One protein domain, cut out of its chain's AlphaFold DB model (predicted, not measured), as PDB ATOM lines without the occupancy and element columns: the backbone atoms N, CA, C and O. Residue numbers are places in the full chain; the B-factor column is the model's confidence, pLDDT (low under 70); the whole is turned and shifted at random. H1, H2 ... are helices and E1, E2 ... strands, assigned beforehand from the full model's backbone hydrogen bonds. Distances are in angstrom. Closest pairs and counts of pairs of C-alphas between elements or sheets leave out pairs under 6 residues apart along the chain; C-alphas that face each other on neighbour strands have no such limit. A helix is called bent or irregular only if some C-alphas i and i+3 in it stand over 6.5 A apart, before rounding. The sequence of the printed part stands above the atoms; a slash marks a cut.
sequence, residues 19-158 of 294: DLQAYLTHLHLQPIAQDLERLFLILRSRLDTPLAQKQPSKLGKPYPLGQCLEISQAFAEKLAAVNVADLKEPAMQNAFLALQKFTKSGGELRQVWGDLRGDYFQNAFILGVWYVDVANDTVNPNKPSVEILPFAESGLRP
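What this domain is: This is residues 19 to 158 of the 294 residues of an uncharacterized protein of Marinomonas aquimarina (UniProt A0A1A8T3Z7). A strongly twisted four-strand sheet has H2 and H1b, the long arm of bent helix H1, over one face and the small H4 on the other. At one end, H3 and H1a, the other arm, lie side by side. The 140 printed residues include four named helices and four named strands, in the order H1 H2 H3 E1 E2 E3 E4 H4. Sheet E1 E2 E3 E4 is a meander, each strand the antiparallel neighbour of the one before. The class is mixed; the whole is compact, radius of gyration of the C-alphas 14.9 A, spanning 44 by 36 by 22 A.

Where its parts are: H1, residues 19 to 54, begins at C-alpha 19 (207.487, 284.587, 182.484). By its hydrogen bonds it was assigned as one helix, but it is bent: C-alphas 31 and 34 are 8.4 A apart. Its arms, H1a, residues 19 to 31, 18.0 A, and H1b, residues 34 to 54, 30.6 A, are irregular: C-alphas 27 and 30 are 6.8 A apart, 46 and 49 7.0 A. H2 is residues 68 to 80, 18.1 A; H3, 90 to 104, 20.7 A; E1, 109 to 116, 18.7 A; E2, 120 to 127, 20.9 A; E3, 130 to 133; E4, 147 to 150; H4, 151 to 154, ending at C-alpha 154 (201.996, 269.776, 192.322).

How they stand to each other: N 112 and O 124 of hairpin E1 and E2 are 2.8 A apart, N 125 and O 132 of E2 and E3 2.7 A, N 131 and O 149 of E3 and E4 2.8 A, within hydrogen-bond range. H2 runs along the strands, only just over E2 alone, with 2 of its C-alphas falling on E1; its height over the sheet is 9.3 A. H4 is on the opposite face. H1b touches H2 with residues 43 to 51 alone, at a steep tilt of 62 degrees, closest C-alphas Arg 44 and Phe 75, 6.5 A. H1a touches H3 with residues 24 to 29 alone, at a shallow tilt of 13 degrees, opposite ways, closest C-alphas His 28 and Ala 98, 5.7 A. Every O i to N i+4 pair is within hydrogen-bond range in H2 and H3, 7 of 9 in H1a and 13 of 17 in H1b; H4 is too short for such a pair.

The domain as a whole: The farthest C-alphas, Leu 27 and Gly 60, are 44.3 A apart. The printed part has no cut; links H1 to H2 and E3 to E4 are long. Mean pLDDT of the printed part is 95.8, and no printed residue is under 70.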
ATOM      1  N   ASP A  19     206.200 284.356 183.148       97.69
ATOM      2  CA  ASP A  19     207.487 284.587 182.484       97.69
ATOM      3  C   ASP A  19     208.519 285.196 183.439       97.69
ATOM      4  O   ASP A  19     209.651 284.715 183.531       97.69
ATOM      5  N   LEU A  20     208.121 286.218 184.210       97.75
ATOM      6  CA  LEU A  20     209.000 286.820 185.213       97.75
ATOM      7  C   LEU A  20     209.347 285.820 186.315       97.75
ATOM      8  O   LEU A  20     210.516 285.699 186.682       97.75
ATOM      9  N   GLN A  21     208.351 285.097 186.840       98.38
ATOM     10  CA  GLN A  21     208.584 284.126 187.906       98.38
ATOM     11  C   GLN A  21     209.493 282.989 187.426       98.38
ATOM     12  O   GLN A  21     210.408 282.609 188.151       98.38
ATOM     13  N   ALA A  22     209.324 282.499 186.195       98.44
ATOM     14  CA  ALA A  22     210.188 281.475 185.613       98.44
ATOM     15  C   ALA A  22     211.630 281.977 185.458       98.44
ATOM     16  O   ALA A  22     212.568 281.295 185.876       98.44
ATOM     17  N   TYR A  23     211.806 283.188 184.921       98.56
ATOM     18  CA  TYR A  23     213.118 283.814 184.771       98.56
ATOM     19  C   TYR A  23     213.837 283.966 186.118       98.56
ATOM     20  O   TYR A  23     214.985 283.543 186.261       98.56
ATOM     21  N   LEU A  24     213.161 284.518 187.129       98.62
ATOM     22  CA  LEU A  24     213.750 284.738 188.449       98.62
ATOM     23  C   LEU A  24     214.009 283.426 189.197       98.62
ATOM     24  O   LEU A  24     215.043 283.305 189.857       98.62
ATOM     25  N   THR A  25     213.124 282.430 189.080       98.56
ATOM     26  CA  THR A  25     213.364 281.093 189.643       98.56
ATOM     27  C   THR A  25     214.607 280.468 189.019       98.56
ATOM     28  O   THR A  25     215.466 279.988 189.757       98.56
ATOM     29  N   HIS A  26     214.754 280.521 187.692       98.38
ATOM     30  CA  HIS A  26     215.934 279.995 187.007       98.38
ATOM     31  C   HIS A  26     217.218 280.724 187.426       98.38
ATOM     32  O   HIS A  26     218.232 280.092 187.712       98.38
ATOM     33  N   LEU A  27     217.169 282.056 187.507       98.25
ATOM     34  CA  LEU A  27     218.334 282.881 187.810       98.25
ATOM     35  C   LEU A  27     218.794 282.776 189.273       98.25
ATOM     36  O   LEU A  27     219.992 282.850 189.546       98.25
ATOM     37  N   HIS A  28     217.860 282.673 190.222       98.19
ATOM     38  CA  HIS A  28     218.170 282.807 191.649       98.19
ATOM     39  C   HIS A  28     217.959 281.541 192.469       98.19
ATOM     40  O   HIS A  28     218.700 281.337 193.423       98.19
ATOM     41  N   LEU A  29     216.966 280.714 192.139       98.00
ATOM     42  CA  LEU A  29     216.552 279.604 193.000       98.00
ATOM     43  C   LEU A  29     217.069 278.259 192.498       98.00
ATOM     44  O   LEU A  29     217.593 277.474 193.281       98.00
ATOM     45  N   GLN A  30     216.980 278.002 191.191       97.50
ATOM     46  CA  GLN A  30     217.414 276.739 190.591       97.50
ATOM     47  C   GLN A  30     218.881 276.377 190.901       97.50
ATOM     48  O   GLN A  30     219.123 275.215 191.225       97.50
ATOM     49  N   PRO A  31     219.852 277.317 190.897       97.25
ATOM     50  CA  PRO A  31     221.241 277.000 191.238       97.25
ATOM     51  C   PRO A  31     221.448 276.561 192.695       97.25
ATOM     52  O   PRO A  31     222.468 275.953 193.001       97.25
ATOM     53  N   ILE A  32     220.501 276.877 193.585       96.44
ATOM     54  CA  ILE A  32     220.580 276.638 195.033       96.44
ATOM     55  C   ILE A  32     219.441 275.748 195.546       96.44
ATOM     56  O   ILE A  32     219.156 275.745 196.740       96.44
ATOM     57  N   ALA A  33     218.785 274.980 194.670       96.00
ATOM     58  CA  ALA A  33     217.592 274.200 195.013       96.00
ATOM     59  C   ALA A  33     217.804 273.259 196.217       96.00
ATOM     60  O   ALA A  33     216.989 273.238 197.135       96.00
ATOM     61  N   GLN A  34     218.930 272.537 196.245       95.31
ATOM     62  CA  GLN A  34     219.270 271.617 197.339       95.31
ATOM     63  C   GLN A  34     219.545 272.358 198.656       95.31
ATOM     64  O   GLN A  34     219.097 271.938 199.724       95.31
ATOM     65  N   ASP A  35     220.244 273.493 198.587       95.88
ATOM     66  CA  ASP A  35     220.532 274.317 199.763       95.88
ATOM     67  C   ASP A  35     219.249 274.955 200.322       95.88
ATOM     68  O   ASP A  35     219.095 275.093 201.538       95.88
ATOM     69  N   LEU A  36     218.305 275.305 199.443       96.31
ATOM     70  CA  LEU A  36     216.993 275.830 199.811       96.31
ATOM     71  C   LEU A  36     216.134 274.776 200.511       96.31
ATOM     72  O   LEU A  36     215.553 275.065 201.557       96.31
ATOM     73  N   GLU A  37     216.086 273.553 199.983       96.00
ATOM     74  CA  GLU A  37     215.401 272.430 200.629       96.00
ATOM     75  C   GLU A  37     215.972 272.176 202.029       96.00
ATOM     76  O   GLU A  37     215.226 272.093 203.009       96.00
ATOM     77  N   ARG A  38     217.303 272.157 202.159       95.00
ATOM     78  CA  ARG A  38     217.985 271.992 203.448       95.00
ATOM     79  C   ARG A  38     217.669 273.125 204.423       95.00
ATOM     80  O   ARG A  38     217.392 272.859 205.596       95.00
ATOM     81  N   LEU A  39     217.676 274.377 203.957       96.25
ATOM     82  CA  LEU A  39     217.260 275.530 204.755       96.25
ATOM     83  C   LEU A  39     215.827 275.338 205.268       96.25
ATOM     84  O   LEU A  39     215.578 275.504 206.462       96.25
ATOM     85  N   PHE A  40     214.894 274.953 204.397       97.62
ATOM     86  CA  PHE A  40     213.487 274.787 204.759       97.62
ATOM     87  C   PHE A  40     213.275 273.629 205.734       97.62
ATOM     88  O   PHE A  40     212.559 273.808 206.715       97.62
ATOM     89  N   LEU A  41     213.959 272.497 205.557       96.81
ATOM     90  CA  LEU A  41     213.934 271.374 206.503       96.81
ATOM     91  C   LEU A  41     214.436 271.779 207.896       96.81
ATOM     92  O   LEU A  41     213.839 271.413 208.910       96.81
ATOM     93  N   ILE A  42     215.507 272.571 207.972       94.94
ATOM     94  CA  ILE A  42     216.060 273.045 209.249       94.94
ATOM     95  C   ILE A  42     215.132 274.060 209.917       94.94
ATOM     96  O   ILE A  42     214.947 274.022 211.135       94.94
ATOM     97  N   LEU A  43     214.543 274.979 209.152       95.69
ATOM     98  CA  LEU A  43     213.550 275.900 209.699       95.69
ATOM     99  C   LEU A  43     212.319 275.134 210.188       95.69
ATOM    100  O   LEU A  43     211.868 275.385 211.301       95.69
ATOM    101  N   ARG A  44     211.836 274.160 209.411       96.94
ATOM    102  CA  ARG A  44     210.697 273.306 209.745       96.94
ATOM    103  C   ARG A  44     210.920 272.496 211.023       96.94
ATOM    104  O   ARG A  44     210.030 272.486 211.873       96.94
ATOM    105  N   SER A  45     212.092 271.883 211.195       95.94
ATOM    106  CA  SER A  45     212.395 271.055 212.373       95.94
ATOM    107  C   SER A  45     212.465 271.861 213.671       95.94
ATOM    108  O   SER A  45     212.059 271.395 214.735       95.94
ATOM    109  N   ARG A  46     212.898 273.126 213.597       95.38
ATOM    110  CA  ARG A  46     212.899 274.053 214.744       95.38
ATOM    111  C   ARG A  46     211.492 274.424 215.221       95.38
ATOM    112  O   ARG A  46     211.362 274.978 216.311       95.38
ATOM    113  N   LEU A  47     210.462 274.151 214.420       97.19
ATOM    114  CA  LEU A  47     209.065 274.425 214.754       97.19
ATOM    115  C   LEU A  47     208.356 273.220 215.376       97.19
ATOM    116  O   LEU A  47     207.361 273.426 216.065       97.19
ATOM    117  N   ASP A  48     208.855 271.996 215.177       96.56
ATOM    118  CA  ASP A  48     208.168 270.775 215.618       96.56
ATOM    119  C   ASP A  48     207.890 270.777 217.120       96.56
ATOM    120  O   ASP A  48     206.736 270.716 217.539       96.56
ATOM    121  N   THR A  49     208.931 270.926 217.940       97.44
ATOM    122  CA  THR A  49     208.795 270.926 219.402       97.44
ATOM    123  C   THR A  49     207.837 272.004 219.924       97.44
ATOM    124  O   THR A  49     206.904 271.646 220.647       97.44
ATOM    125  N   PRO A  50     207.999 273.305 219.597       97.62
ATOM    126  CA  PRO A  50     207.097 274.327 220.124       97.62
ATOM    127  C   PRO A  50     205.654 274.166 219.622       97.62
ATOM    128  O   PRO A  50     204.719 274.401 220.390       97.62
ATOM    129  N   LEU A  51     205.439 273.735 218.373       97.50
ATOM    130  CA  LEU A  51     204.087 273.510 217.851       97.50
ATOM    131  C   LEU A  51     203.424 272.284 218.486       97.50
ATOM    132  O   LEU A  51     202.265 272.376 218.892       97.50
ATOM    133  N   ALA A  52     204.157 271.181 218.648       97.25
ATOM    134  CA  ALA A  52     203.668 269.980 219.320       97.25
ATOM    135  C   ALA A  52     203.326 270.248 220.794       97.25
ATOM    136  O   ALA A  52     202.337 269.728 221.300       97.25
ATOM    137  N   GLN A  53     204.093 271.093 221.488       97.25
ATOM    138  CA  GLN A  53     203.772 271.509 222.860       97.25
ATOM    139  C   GLN A  53     202.527 272.401 222.920       97.25
ATOM    140  O   GLN A  53     201.689 272.232 223.804       97.25
ATOM    141  N   LYS A  54     202.390 273.345 221.980       96.94
ATOM    142  CA  LYS A  54     201.256 274.278 221.928       96.94
ATOM    143  C   LYS A  54     199.944 273.584 221.559       96.94
ATOM    144  O   LYS A  54     198.895 273.931 222.095       96.94
ATOM    145  N   GLN A  55     199.989 272.635 220.629       95.44
ATOM    146  CA  GLN A  55     198.826 271.887 220.165       95.44
ATOM    147  C   GLN A  55     199.235 270.441 219.836       95.44
ATOM    148  O   GLN A  55     199.467 270.122 218.668       95.44
ATOM    149  N   PRO A  56     199.298 269.556 220.849       95.38
ATOM    150  CA  PRO A  56     199.751 268.172 220.673       95.38
ATOM    151  C   PRO A  56     198.768 267.305 219.882       95.38
ATOM    152  O   PRO A  56     199.151 266.265 219.348       95.38
ATOM    153  N   SER A  57     197.496 267.711 219.823       93.88
ATOM    154  CA  SER A  57     196.449 267.034 219.064       93.88
ATOM    155  C   SER A  57     195.477 268.038 218.452       93.88
ATOM    156  O   SER A  57     195.133 269.049 219.075       93.88
ATOM    157  N   LYS A  58     195.004 267.745 217.238       88.38
ATOM    158  CA  LYS A  58     193.967 268.502 216.531       88.38
ATOM    159  C   LYS A  58     192.938 267.536 215.957       88.38
ATOM    160  O   LYS A  58     193.272 266.634 215.194       88.38
ATOM    161  N   LEU A  59     191.673 267.721 216.342       82.94
ATOM    162  CA  LEU A  59     190.559 266.843 215.944       82.94
ATOM    163  C   LEU A  59     190.851 265.350 216.216       82.94
ATOM    164  O   LEU A  59     190.548 264.484 215.399       82.94
ATOM    165  N   GLY A  60     191.496 265.058 217.351       84.94
ATOM    166  CA  GLY A  60     191.853 263.698 217.764       84.94
ATOM    167  C   GLY A  60     193.090 263.108 217.079       84.94
ATOM    168  O   GLY A  60     193.467 261.985 217.404       84.94
ATOM    169  N   LYS A  61     193.748 263.835 216.168       89.75
ATOM    170  CA  LYS A  61     194.983 263.390 215.510       89.75
ATOM    171  C   LYS A  61     196.209 264.003 216.195       89.75
ATOM    172  O   LYS A  61     196.170 265.197 216.485       89.75
ATOM    173  N   PRO A  62     197.277 263.230 216.456       95.38
ATOM    174  CA  PRO A  62     198.503 263.766 217.038       95.38
ATOM    175  C   PRO A  62     199.232 264.681 216.051       95.38
ATOM    176  O   PRO A  62     199.129 264.498 214.836       95.38
ATOM    177  N   TYR A  63     200.013 265.621 216.576       96.44
ATOM    178  CA  TYR A  63     200.949 266.415 215.782       96.44
ATOM    179  C   TYR A  63     201.858 265.511 214.914       96.44
ATOM    180  O   TYR A  63     202.348 264.502 215.431       96.44
ATOM    181  N   PRO A  64     202.103 265.833 213.623       96.19
ATOM    182  CA  PRO A  64     201.711 267.053 212.900       96.19
ATOM    183  C   PRO A  64     200.379 266.937 212.124       96.19
ATOM    184  O   PRO A  64     200.048 267.791 211.297       96.19
ATOM    185  N   LEU A  65     199.605 265.867 212.325       94.62
ATOM    186  CA  LEU A  65     198.485 265.534 211.449       94.62
ATOM    187  C   LEU A  65     197.364 266.585 211.484       94.62
ATOM    188  O   LEU A  65     196.811 266.917 212.531       94.62
ATOM    189  N   GLY A  66     196.971 267.070 210.303       91.88
ATOM    190  CA  GLY A  66     195.930 268.093 210.136       91.88
ATOM    191  C   GLY A  66     196.351 269.517 210.524       91.88
ATOM    192  O   GLY A  66     195.489 270.401 210.606       91.88
ATOM    193  N   GLN A  67     197.644 269.757 210.761       95.50
ATOM    194  CA  GLN A  67     198.181 271.051 211.205       95.50
ATOM    195  C   GLN A  67     198.982 271.793 210.118       95.50
ATOM    196  O   GLN A  67     199.877 272.578 210.423       95.50
ATOM    197  N   CYS A  68     198.663 271.570 208.832       96.06
ATOM    198  CA  CYS A  68     199.378 272.208 207.718       96.06
ATOM    199  C   CYS A  68     199.293 273.739 207.732       96.06
ATOM    200  O   CYS A  68     200.268 274.403 207.382       96.06
ATOM    201  N   LEU A  69     198.165 274.305 208.173       95.25
ATOM    202  CA  LEU A  69     198.006 275.753 208.313       95.25
ATOM    203  C   LEU A  69     198.936 276.303 209.397       95.25
ATOM    204  O   LEU A  69     199.702 277.224 209.131       95.25
ATOM    205  N   GLU A  70     198.883 275.719 210.596       97.06
ATOM    206  CA  GLU A  70     199.664 276.154 211.752       97.06
ATOM    207  C   GLU A  70     201.169 276.067 211.475       97.06
ATOM    208  O   GLU A  70     201.914 276.996 211.784       97.06
ATOM    209  N   ILE A  71     201.606 274.975 210.842       98.31
ATOM    210  CA  ILE A  71     202.999 274.785 210.434       98.31
ATOM    211  C   ILE A  71     203.398 275.810 209.368       98.31
ATOM    212  O   ILE A  71     204.447 276.434 209.505       98.31
ATOM    213  N   SER A  72     202.571 276.029 208.339       98.00
ATOM    214  CA  SER A  72     202.877 276.995 207.272       98.00
ATOM    215  C   SER A  72     202.973 278.425 207.805       98.00
ATOM    216  O   SER A  72     203.917 279.139 207.481       98.00
ATOM    217  N   GLN A  73     202.048 278.844 208.670       97.50
ATOM    218  CA  GLN A  73     202.073 280.180 209.275       97.50
ATOM    219  C   GLN A  73     203.315 280.375 210.151       97.50
ATOM    220  O   GLN A  73     204.054 281.340 209.961       97.50
ATOM    221  N   ALA A  74     203.608 279.416 211.035       98.19
ATOM    222  CA  ALA A  74     204.802 279.466 211.875       98.19
ATOM    223  C   ALA A  74     206.094 279.444 211.043       98.19
ATOM    224  O   ALA A  74     207.074 280.102 211.391       98.19
ATOM    225  N   PHE A  75     206.105 278.717 209.925       98.50
ATOM    226  CA  PHE A  75     207.220 278.710 208.986       98.50
ATOM    227  C   PHE A  75     207.410 280.066 208.309       98.50
ATOM    228  O   PHE A  75     208.539 280.551 208.264       98.50
ATOM    229  N   ALA A  76     206.338 280.703 207.831       97.69
ATOM    230  CA  ALA A  76     206.404 282.031 207.226       97.69
ATOM    231  C   ALA A  76     206.945 283.075 208.214       97.69
ATOM    232  O   ALA A  76     207.869 283.819 207.881       97.69
ATOM    233  N   GLU A  77     206.431 283.079 209.449       97.38
ATOM    234  CA  GLU A  77     206.926 283.934 210.534       97.38
ATOM    235  C   GLU A  77     208.407 283.670 210.817       97.38
ATOM    236  O   GLU A  77     209.215 284.598 210.905       97.38
ATOM    237  N   LYS A  78     208.793 282.392 210.912       96.19
ATOM    238  CA  LYS A  78     210.174 282.006 211.193       96.19
ATOM    239  C   LYS A  78     211.121 282.419 210.078       96.19
ATOM    240  O   LYS A  78     212.195 282.922 210.390       96.19
ATOM    241  N   LEU A  79     210.733 282.213 208.821       96.56
ATOM    242  CA  LEU A  79     211.504 282.579 207.636       96.56
ATOM    243  C   LEU A  79     211.696 284.099 207.548       96.56
ATOM    244  O   LEU A  79     212.809 284.553 207.293       96.56
ATOM    245  N   ALA A  80     210.643 284.877 207.815       94.88
ATOM    246  CA  ALA A  80     210.709 286.338 207.844       94.88
ATOM    247  C   ALA A  80     211.631 286.870 208.957       94.88
ATOM    248  O   ALA A  80     212.269 287.905 208.785       94.88
ATOM    249  N   ALA A  81     211.727 286.148 210.076       94.94
ATOM    250  CA  ALA A  81     212.562 286.505 211.219       94.94
ATOM    251  C   ALA A  81     214.002 285.956 211.158       94.94
ATOM    252  O   ALA A  81     214.753 286.120 212.120       94.94
ATOM    253  N   VAL A  82     214.410 285.272 210.079       94.19
ATOM    254  CA  VAL A  82     215.779 284.743 209.963       94.19
ATOM    255  C   VAL A  82     216.786 285.890 209.869       94.19
ATOM    256  O   VAL A  82     216.734 286.715 208.957       94.19
ATOM    257  N   ASN A  83     217.774 285.874 210.763       91.69
ATOM    258  CA  ASN A  83     219.014 286.615 210.593       91.69
ATOM    259  C   ASN A  83     220.065 285.695 209.957       91.69
ATOM    260  O   ASN A  83     220.328 284.600 210.456       91.69
ATOM    261  N   VAL A  84     220.685 286.138 208.861       91.06
ATOM    262  CA  VAL A  84     221.702 285.358 208.137       91.06
ATOM    263  C   VAL A  84     222.884 284.970 209.032       91.06
ATOM    264  O   VAL A  84     223.434 283.885 208.868       91.06
ATOM    265  N   ALA A  85     223.228 285.803 210.022       88.44
ATOM    266  CA  ALA A  85     224.312 285.528 210.967       88.44
ATOM    267  C   ALA A  85     224.032 284.311 211.874       88.44
ATOM    268  O   ALA A  85     224.969 283.673 212.351       88.44
ATOM    269  N   ASP A  86     222.759 283.948 212.066       89.00
ATOM    270  CA  ASP A  86     222.350 282.798 212.882       89.00
ATOM    271  C   ASP A  86     222.409 281.470 212.100       89.00
ATOM    272  O   ASP A  86     222.254 280.379 212.669       89.00
ATOM    273  N   LEU A  87     222.614 281.531 210.780       90.38
ATOM    274  CA  LEU A  87     222.748 280.362 209.919       90.38
ATOM    275  C   LEU A  87     224.204 279.892 209.941       90.38
ATOM    276  O   LEU A  87     225.079 280.511 209.351       90.38
ATOM    277  N   LYS A  88     224.479 278.778 210.626       86.88
ATOM    278  CA  LYS A  88     225.855 278.283 210.832       86.88
ATOM    279  C   LYS A  88     226.515 277.693 209.583       86.88
ATOM    280  O   LYS A  88     227.736 277.630 209.521       86.88
ATOM    281  N   GLU A  89     225.727 277.227 208.619       89.31
ATOM    282  CA  GLU A  89     226.250 276.580 207.413       89.31
ATOM    283  C   GLU A  89     226.272 277.568 206.237       89.31
ATOM    284  O   GLU A  89     225.233 278.172 205.950       89.31
ATOM    285  N   PRO A  90     227.396 277.694 205.503       88.88
ATOM    286  CA  PRO A  90     227.487 278.573 204.336       88.88
ATOM    287  C   PRO A  90     226.419 278.298 203.270       88.88
ATOM    288  O   PRO A  90     225.869 279.231 202.698       88.88
ATOM    289  N   ALA A  91     226.065 277.026 203.053       89.31
ATOM    290  CA  ALA A  91     224.989 276.621 202.146       89.31
ATOM    291  C   ALA A  91     223.637 277.262 202.518       89.31
ATOM    292  O   ALA A  91     222.961 277.849 201.677       89.31
ATOM    293  N   MET A  92     223.278 277.252 203.808       91.38
ATOM    294  CA  MET A  92     222.048 277.890 204.288       91.38
ATOM    295  C   MET A  92     222.087 279.413 204.148       91.38
ATOM    296  O   MET A  92     221.077 280.021 203.795       91.38
ATOM    297  N   GLN A  93     223.241 280.035 204.422       93.75
ATOM    298  CA  GLN A  93     223.422 281.474 204.217       93.75
ATOM    299  C   GLN A  93     223.224 281.833 202.742       93.75
ATOM    300  O   GLN A  93     222.461 282.746 202.432       93.75
ATOM    301  N   ASN A  94     223.839 281.071 201.834       91.94
ATOM    302  CA  ASN A  94     223.713 281.257 200.392       91.94
ATOM    303  C   ASN A  94     222.263 281.098 199.923       91.94
ATOM    304  O   ASN A  94     221.768 281.970 199.207       91.94
ATOM    305  N   ALA A  95     221.557 280.052 200.362       95.69
ATOM    306  CA  ALA A  95     220.146 279.850 200.034       95.69
ATOM    307  C   ALA A  95     219.266 281.008 200.520       95.69
ATOM    308  O   ALA A  95     218.433 281.516 199.767       95.69
ATOM    309  N   PHE A  96     219.472 281.472 201.754       96.62
ATOM    310  CA  PHE A  96     218.706 282.587 202.304       96.62
ATOM    311  C   PHE A  96     218.990 283.904 201.564       96.62
ATOM    312  O   PHE A  96     218.061 284.635 201.223       96.62
ATOM    313  N   LEU A  97     220.256 284.191 201.249       95.81
ATOM    314  CA  LEU A  97     220.643 285.372 200.472       95.81
ATOM    315  C   LEU A  97     220.094 285.323 199.038       95.81
ATOM    316  O   LEU A  97     219.633 286.343 198.521       95.81
ATOM    317  N   ALA A  98     220.098 284.150 198.404       96.69
ATOM    318  CA  ALA A  98     219.510 283.949 197.084       96.69
ATOM    319  C   ALA A  98     217.990 284.152 197.105       96.69
ATOM    320  O   ALA A  98     217.460 284.846 196.237       96.69
ATOM    321  N   LEU A  99     217.300 283.647 198.134       97.50
ATOM    322  CA  LEU A  99     215.875 283.886 198.349       97.50
ATOM    323  C   LEU A  99     215.572 285.382 198.543       97.50
ATOM    324  O   LEU A  99     214.641 285.905 197.936       97.50
ATOM    325  N   GLN A 100     216.384 286.099 199.325       96.94
ATOM    326  CA  GLN A 100     216.252 287.553 199.474       96.94
ATOM    327  C   GLN A 100     216.491 288.297 198.158       96.94
ATOM    328  O   GLN A 100     215.809 289.278 197.867       96.94
ATOM    329  N   LYS A 101     217.471 287.868 197.357       97.69
ATOM    330  CA  LYS A 101     217.730 288.462 196.040       97.69
ATOM    331  C   LYS A 101     216.568 288.205 195.084       97.69
ATOM    332  O   LYS A 101     216.160 289.127 194.381       97.69
ATOM    333  N   PHE A 102     216.020 286.992 195.096       98.50
ATOM    334  CA  PHE A 102     214.839 286.609 194.331       98.50
ATOM    335  C   PHE A 102     213.652 287.522 194.655       98.50
ATOM    336  O   PHE A 102     213.126 288.169 193.751       98.50
ATOM    337  N   THR A 103     213.289 287.673 195.934       97.38
ATOM    338  CA  THR A 103     212.148 288.517 196.329       97.38
ATOM    339  C   THR A 103     212.390 290.000 196.049       97.38
ATOM    340  O   THR A 103     211.510 290.671 195.512       97.38
ATOM    341  N   LYS A 104     213.604 290.516 196.295       97.69
ATOM    342  CA  LYS A 104     213.988 291.897 195.930       97.69
ATOM    343  C   LYS A 104     213.923 292.170 194.426       97.69
ATOM    344  O   LYS A 104     213.757 293.320 194.035       97.69
ATOM    345  N   SER A 105     214.049 291.136 193.597       97.88
ATOM    346  CA  SER A 105     213.977 291.241 192.135       97.88
ATOM    347  C   SER A 105     212.547 291.100 191.590       97.88
ATOM    348  O   SER A 105     212.365 291.061 190.378       97.88
ATOM    349  N   GLY A 106     211.533 291.030 192.463       97.44
ATOM    350  CA  GLY A 106     210.125 290.848 192.083       97.44
ATOM    351  C   GLY A 106     209.650 289.392 192.095       97.44
ATOM    352  O   GLY A 106     208.565 289.090 191.599       97.44
ATOM    353  N   GLY A 107     210.453 288.482 192.647       97.94
ATOM    354  CA  GLY A 107     210.080 287.090 192.843       97.94
ATOM    355  C   GLY A 107     208.998 286.935 193.914       97.94
ATOM    356  O   GLY A 107     209.073 287.541 194.983       97.94
ATOM    357  N   GLU A 108     207.991 286.113 193.641       96.69
ATOM    358  CA  GLU A 108     206.863 285.882 194.543       96.69
ATOM    359  C   GLU A 108     207.168 284.752 195.534       96.69
ATOM    360  O   GLU A 108     207.512 283.643 195.130       96.69
ATOM    361  N   LEU A 109     206.993 285.024 196.832       97.31
ATOM    362  CA  LEU A 109     206.857 284.011 197.881       97.31
ATOM    363  C   LEU A 109     205.535 284.255 198.606       97.31
ATOM    364  O   LEU A 109     205.363 285.280 199.265       97.31
ATOM    365  N   ARG A 110     204.591 283.325 198.474       96.19
ATOM    366  CA  ARG A 110     203.211 283.527 198.919       96.19
ATOM    367  C   ARG A 110     202.603 282.248 199.454       96.19
ATOM    368  O   ARG A 110     202.650 281.231 198.775       96.19
ATOM    369  N   GLN A 111     201.961 282.322 200.619       97.38
ATOM    370  CA  GLN A 111     201.142 281.217 201.104       97.38
ATOM    371  C   GLN A 111     199.906 281.044 200.211       97.38
ATOM    372  O   GLN A 111     199.219 282.010 199.867       97.38
ATOM    373  N   VAL A 112     199.603 279.800 199.870       97.44
ATOM    374  CA  VAL A 112     198.468 279.399 199.044       97.44
ATOM    375  C   VAL A 112     197.656 278.313 199.730       97.44
ATOM    376  O   VAL A 112     198.177 277.566 200.558       97.44
ATOM    377  N   TRP A 113     196.375 278.240 199.388       96.50
ATOM    378  CA  TRP A 113     195.451 277.248 199.914       96.50
ATOM    379  C   TRP A 113     194.535 276.739 198.808       96.50
ATOM    380  O   TRP A 113     193.973 277.525 198.047       96.50
ATOM    381  N   GLY A 114     194.367 275.426 198.708       95.94
ATOM    382  CA  GLY A 114     193.541 274.860 197.652       95.94
ATOM    383  C   GLY A 114     193.336 273.362 197.757       95.94
ATOM    384  O   GLY A 114     193.675 272.737 198.762       95.94
ATOM    385  N   ASP A 115     192.763 272.809 196.695       96.69
ATOM    386  CA  ASP A 115     192.610 271.374 196.503       96.69
ATOM    387  C   ASP A 115     193.931 270.789 196.003       96.69
ATOM    388  O   ASP A 115     194.397 271.153 194.920       96.69
ATOM    389  N   LEU A 116     194.517 269.877 196.776       96.38
ATOM    390  CA  LEU A 116     195.660 269.090 196.344       96.38
ATOM    391  C   LEU A 116     195.170 267.752 195.782       96.38
ATOM    392  O   LEU A 116     194.759 266.854 196.521       96.38
ATOM    393  N   ARG A 117     195.247 267.625 194.451       95.12
ATOM    394  CA  ARG A 117     195.006 266.382 193.691       95.12
ATOM    395  C   ARG A 117     193.595 265.784 193.843       95.12
ATOM    396  O   ARG A 117     193.374 264.640 193.462       95.12
ATOM    397  N   GLY A 118     192.614 266.549 194.318       94.12
ATOM    398  CA  GLY A 118     191.238 266.089 194.511       94.12
ATOM    399  C   GLY A 118     191.002 265.347 195.828       94.12
ATOM    400  O   GLY A 118     189.929 264.752 195.993       94.12
ATOM    401  N   ASP A 119     191.979 265.355 196.739       92.06
ATOM    402  CA  ASP A 119     191.989 264.476 197.909       92.06
ATOM    403  C   ASP A 119     191.892 265.225 199.238       92.06
ATOM    404  O   ASP A 119     191.200 264.758 200.145       92.06
ATOM    405  N   TYR A 120     192.565 266.367 199.377       92.56
ATOM    406  CA  TYR A 120     192.591 267.148 200.615       92.56
ATOM    407  C   TYR A 120     192.853 268.629 200.356       92.56
ATOM    408  O   TYR A 120     193.373 269.029 199.317       92.56
ATOM    409  N   PHE A 121     192.487 269.447 201.340       94.06
ATOM    410  CA  PHE A 121     192.863 270.854 201.364       94.06
ATOM    411  C   PHE A 121     194.297 270.992 201.868       94.06
ATOM    412  O   PHE A 121     194.607 270.454 202.933       94.06
ATOM    413  N   GLN A 122     195.135 271.747 201.160       95.44
ATOM    414  CA  GLN A 122     196.532 271.949 201.546       95.44
ATOM    415  C   GLN A 122     196.886 273.428 201.647       95.44
ATOM    416  O   GLN A 122     196.495 274.222 200.794       95.44
ATOM    417  N   ASN A 123     197.629 273.774 202.702       97.06
ATOM    418  CA  ASN A 123     198.370 275.028 202.792       97.06
ATOM    419  C   ASN A 123     199.797 274.771 202.322       97.06
ATOM    420  O   ASN A 123     200.445 273.858 202.820       97.06
ATOM    421  N   ALA A 124     200.263 275.579 201.382       97.88
ATOM    422  CA  ALA A 124     201.609 275.506 200.834       97.88
ATOM    423  C   ALA A 124     202.084 276.920 200.486       97.88
ATOM    424  O   ALA A 124     201.414 277.907 200.794       97.88
ATOM    425  N   PHE A 125     203.217 277.027 199.808       98.56
ATOM    426  CA  PHE A 125     203.721 278.262 199.244       98.56
ATOM    427  C   PHE A 125     203.910 278.128 197.736       98.56
ATOM    428  O   PHE A 125     204.298 277.075 197.231       98.56
ATOM    429  N   ILE A 126     203.672 279.223 197.024       98.38
ATOM    430  CA  ILE A 126     204.256 279.450 195.705       98.38
ATOM    431  C   ILE A 126     205.544 280.235 195.925       98.38
ATOM    432  O   ILE A 126     205.518 281.284 196.573       98.38
ATOM    433  N   LEU A 127     206.648 279.715 195.394       98.38
ATOM    434  CA  LEU A 127     207.949 280.371 195.342       98.38
ATOM    435  C   LEU A 127     208.397 280.450 193.875       98.38
ATOM    436  O   LEU A 127     208.953 279.501 193.321       98.38
ATOM    437  N   GLY A 128     208.099 281.572 193.224       98.06
ATOM    438  CA  GLY A 128     208.225 281.716 191.776       98.06
ATOM    439  C   GLY A 128     207.396 280.675 191.029       98.06
ATOM    440  O   GLY A 128     206.172 280.677 191.131       98.06
ATOM    441  N   VAL A 129     208.046 279.777 190.283       98.38
ATOM    442  CA  VAL A 129     207.366 278.658 189.597       98.38
ATOM    443  C   VAL A 129     207.370 277.343 190.379       98.38
ATOM    444  O   VAL A 129     206.985 276.307 189.837       98.38
ATOM    445  N   TRP A 130     207.793 277.352 191.643       98.69
ATOM    446  CA  TRP A 130     207.786 276.170 192.501       98.69
ATOM    447  C   TRP A 130     206.607 276.164 193.468       98.69
ATOM    448  O   TRP A 130     206.227 277.187 194.037       98.69
ATOM    449  N   TYR A 131     206.061 274.972 193.666       98.69
ATOM    450  CA  TYR A 131     205.269 274.599 194.822       98.69
ATOM    451  C   TYR A 131     206.219 274.212 195.954       98.69
ATOM    452  O   TYR A 131     207.139 273.420 195.747       98.69
ATOM    453  N   VAL A 132     205.994 274.775 197.136       98.69
ATOM    454  CA  VAL A 132     206.756 274.481 198.350       98.69
ATOM    455  C   VAL A 132     205.776 274.129 199.460       98.69
ATOM    456  O   VAL A 132     205.040 274.985 199.944       98.69
ATOM    457  N   ASP A 133     205.786 272.882 199.897       98.38
ATOM    458  CA  ASP A 133     204.993 272.402 201.020       98.38
ATOM    459  C   ASP A 133     205.911 272.104 202.192       98.38
ATOM    460  O   ASP A 133     206.740 271.211 202.109       98.38
ATOM    461  N   VAL A 134     205.771 272.848 203.282       98.31
ATOM    462  CA  VAL A 134     206.559 272.644 204.510       98.31
ATOM    463  C   VAL A 134     205.820 271.783 205.538       98.31
ATOM    464  O   VAL A 134     206.213 271.702 206.700       98.31
ATOM    465  N   ALA A 135     204.708 271.181 205.125       97.50
ATOM    466  CA  ALA A 135     203.788 270.395 205.924       97.50
ATOM    467  C   ALA A 135     203.280 269.167 205.135       97.50
ATOM    468  O   ALA A 135     202.137 268.727 205.311       97.50
ATOM    469  N   ASN A 136     204.112 268.593 204.260       97.31
ATOM    470  CA  ASN A 136     203.706 267.491 203.375       97.31
ATOM    471  C   ASN A 136     203.431 266.181 204.153       97.31
ATOM    472  O   ASN A 136     202.672 265.316 203.704       97.31
ATOM    473  N   ASP A 137     203.959 266.063 205.373       96.38
ATOM    474  CA  ASP A 137     203.758 264.946 206.305       96.38
ATOM    475  C   ASP A 137     202.457 265.036 207.134       96.38
ATOM    476  O   ASP A 137     202.078 264.092 207.829       96.38
ATOM    477  N   THR A 138     201.707 266.138 207.029       94.75
ATOM    478  CA  THR A 138     200.510 266.400 207.858       94.75
ATOM    479  C   THR A 138     199.265 265.598 207.462       94.75
ATOM    480  O   THR A 138     198.259 265.599 208.181       94.75
ATOM    481  N   VAL A 139     199.307 264.897 206.329       89.25
ATOM    482  CA  VAL A 139     198.269 263.935 205.914       89.25
ATOM    483  C   VAL A 139     198.790 262.504 205.985       89.25
ATOM    484  O   VAL A 139     198.060 261.610 206.412       89.25
ATOM    485  N   ASN A 140     200.045 262.291 205.587       90.56
ATOM    486  CA  ASN A 140     200.721 261.003 205.647       90.56
ATOM    487  C   ASN A 140     202.091 261.195 206.316       90.56
ATOM    488  O   ASN A 140     202.986 261.733 205.665       90.56
ATOM    489  N   PRO A 141     202.284 260.708 207.554       90.88
ATOM    490  CA  PRO A 141     203.510 260.945 208.315       90.88
ATOM    491  C   PRO A 141     204.741 260.237 207.728       90.88
ATOM    492  O   PRO A 141     205.856 260.497 208.160       90.88
ATOM    493  N   ASN A 142     204.558 259.344 206.749       92.56
ATOM    494  CA  ASN A 142     205.661 258.671 206.058       92.56
ATOM    495  C   ASN A 142     206.236 259.489 204.890       92.56
ATOM    496  O   ASN A 142     207.196 259.052 204.255       92.56
ATOM    497  N   LYS A 143     205.630 260.629 204.544       94.56
ATOM    498  CA  LYS A 143     206.173 261.541 203.533       94.56
ATOM    499  C   LYS A 143     207.281 262.420 204.131       94.56
ATOM    500  O   LYS A 143     207.288 262.639 205.340       94.56
ATOM    501  N   PRO A 144     208.182 262.977 203.301       96.31
ATOM    502  CA  PRO A 144     209.055 264.066 203.729       96.31
ATOM    503  C   PRO A 144     208.241 265.231 204.303       96.31
ATOM    504  O   PRO A 144     207.159 265.528 203.798       96.31
ATOM    505  N   SER A 145     208.761 265.909 205.327       97.50
ATOM    506  CA  SER A 145     208.084 267.064 205.936       97.50
ATOM    507  C   SER A 145     208.083 268.295 205.030       97.50
ATOM    508  O   SER A 145     207.152 269.096 205.091       97.50
ATOM    509  N   VAL A 146     209.094 268.420 204.163       98.25
ATOM    510  CA  VAL A 146     209.197 269.456 203.131       98.25
ATOM    511  C   VAL A 146     209.177 268.811 201.742       98.25
ATOM    512  O   VAL A 146     209.844 267.807 201.518       98.25
ATOM    513  N   GLU A 147     208.425 269.391 200.811       97.75
ATOM    514  CA  GLU A 147     208.377 269.023 199.394       97.75
ATOM    515  C   GLU A 147     208.526 270.287 198.541       97.75
ATOM    516  O   GLU A 147     207.821 271.275 198.751       97.75
ATOM    517  N   ILE A 148     209.451 270.259 197.580       98.31
ATOM    518  CA  ILE A 148     209.657 271.331 196.601       98.31
ATOM    519  C   ILE A 148     209.615 270.709 195.210       98.31
ATOM    520  O   ILE A 148     210.387 269.800 194.916       98.31
ATOM    521  N   LEU A 149     208.725 271.196 194.349       97.94
ATOM    522  CA  LEU A 149     208.592 270.716 192.971       97.94
ATOM    523  C   LEU A 149     207.952 271.797 192.076       97.94
ATOM    524  O   LEU A 149     207.399 272.770 192.594       97.94
ATOM    525  N   PRO A 150     208.014 271.689 190.737       98.31
ATOM    526  CA  PRO A 150     207.368 272.651 189.841       98.31
ATOM    527  C   PRO A 150     205.866 272.799 190.122       98.31
ATOM    528  O   PRO A 150     205.146 271.814 190.238       98.31
ATOM    529  N   PHE A 151     205.340 274.025 190.183       98.19
ATOM    530  CA  PHE A 151     203.932 274.257 190.538       98.19
ATOM    531  C   PHE A 151     202.956 273.488 189.632       98.19
ATOM    532  O   PHE A 151     201.978 272.921 190.121       98.19
ATOM    533  N   ALA A 152     203.273 273.387 188.338       96.56
ATOM    534  CA  ALA A 152     202.496 272.630 187.356       96.56
ATOM    535  C   ALA A 152     202.390 271.122 187.665       96.56
ATOM    536  O   ALA A 152     201.421 270.483 187.264       96.56
ATOM    537  N   GLU A 153     203.351 270.559 188.400       98.06
ATOM    538  CA  GLU A 153     203.398 269.142 188.779       98.06
ATOM    539  C   GLU A 153     202.767 268.879 190.156       98.06
ATOM    540  O   GLU A 153     202.480 267.735 190.506       98.06
ATOM    541  N   SER A 154     202.502 269.926 190.948       97.44
ATOM    542  CA  SER A 154     201.996 269.776 192.322       97.44
ATOM    543  C   SER A 154     200.607 269.139 192.371       97.44
ATOM    544  O   SER A 154     200.294 268.371 193.286       97.44
ATOM    545  N   GLY A 155     199.772 269.450 191.375       97.12
ATOM    546  CA  GLY A 155     198.343 269.160 191.388       97.12
ATOM    547  C   GLY A 155     197.547 270.035 192.361       97.12
ATOM    548  O   GLY A 155     196.380 269.728 192.610       97.12
ATOM    549  N   LEU A 156     198.150 271.093 192.925       97.88
ATOM    550  CA  LEU A 156     197.437 272.087 193.721       97.88
ATOM    551  C   LEU A 156     196.635 273.002 192.793       97.88
ATOM    552  O   LEU A 156     197.183 273.606 191.871       97.88
ATOM    553  N   ARG A 157     195.336 273.143 193.057       96.81
ATOM    554  CA  ARG A 157     194.442 273.997 192.268       96.81
ATOM    555  C   ARG A 157     193.486 274.813 193.140       96.81
ATOM    556  O   ARG A 157     193.184 274.407 194.267       96.81
ATOM    557  N   PRO A 158     192.975 275.950 192.633       96.75
ATOM    558  CA  PRO A 158     192.043 276.774 193.391       96.75
ATOM    559  C   PRO A 158     190.738 276.028 193.672       96.75
ATOM    560  O   PRO A 158     190.257 275.247 192.841       96.75
TER     561      PRO A 158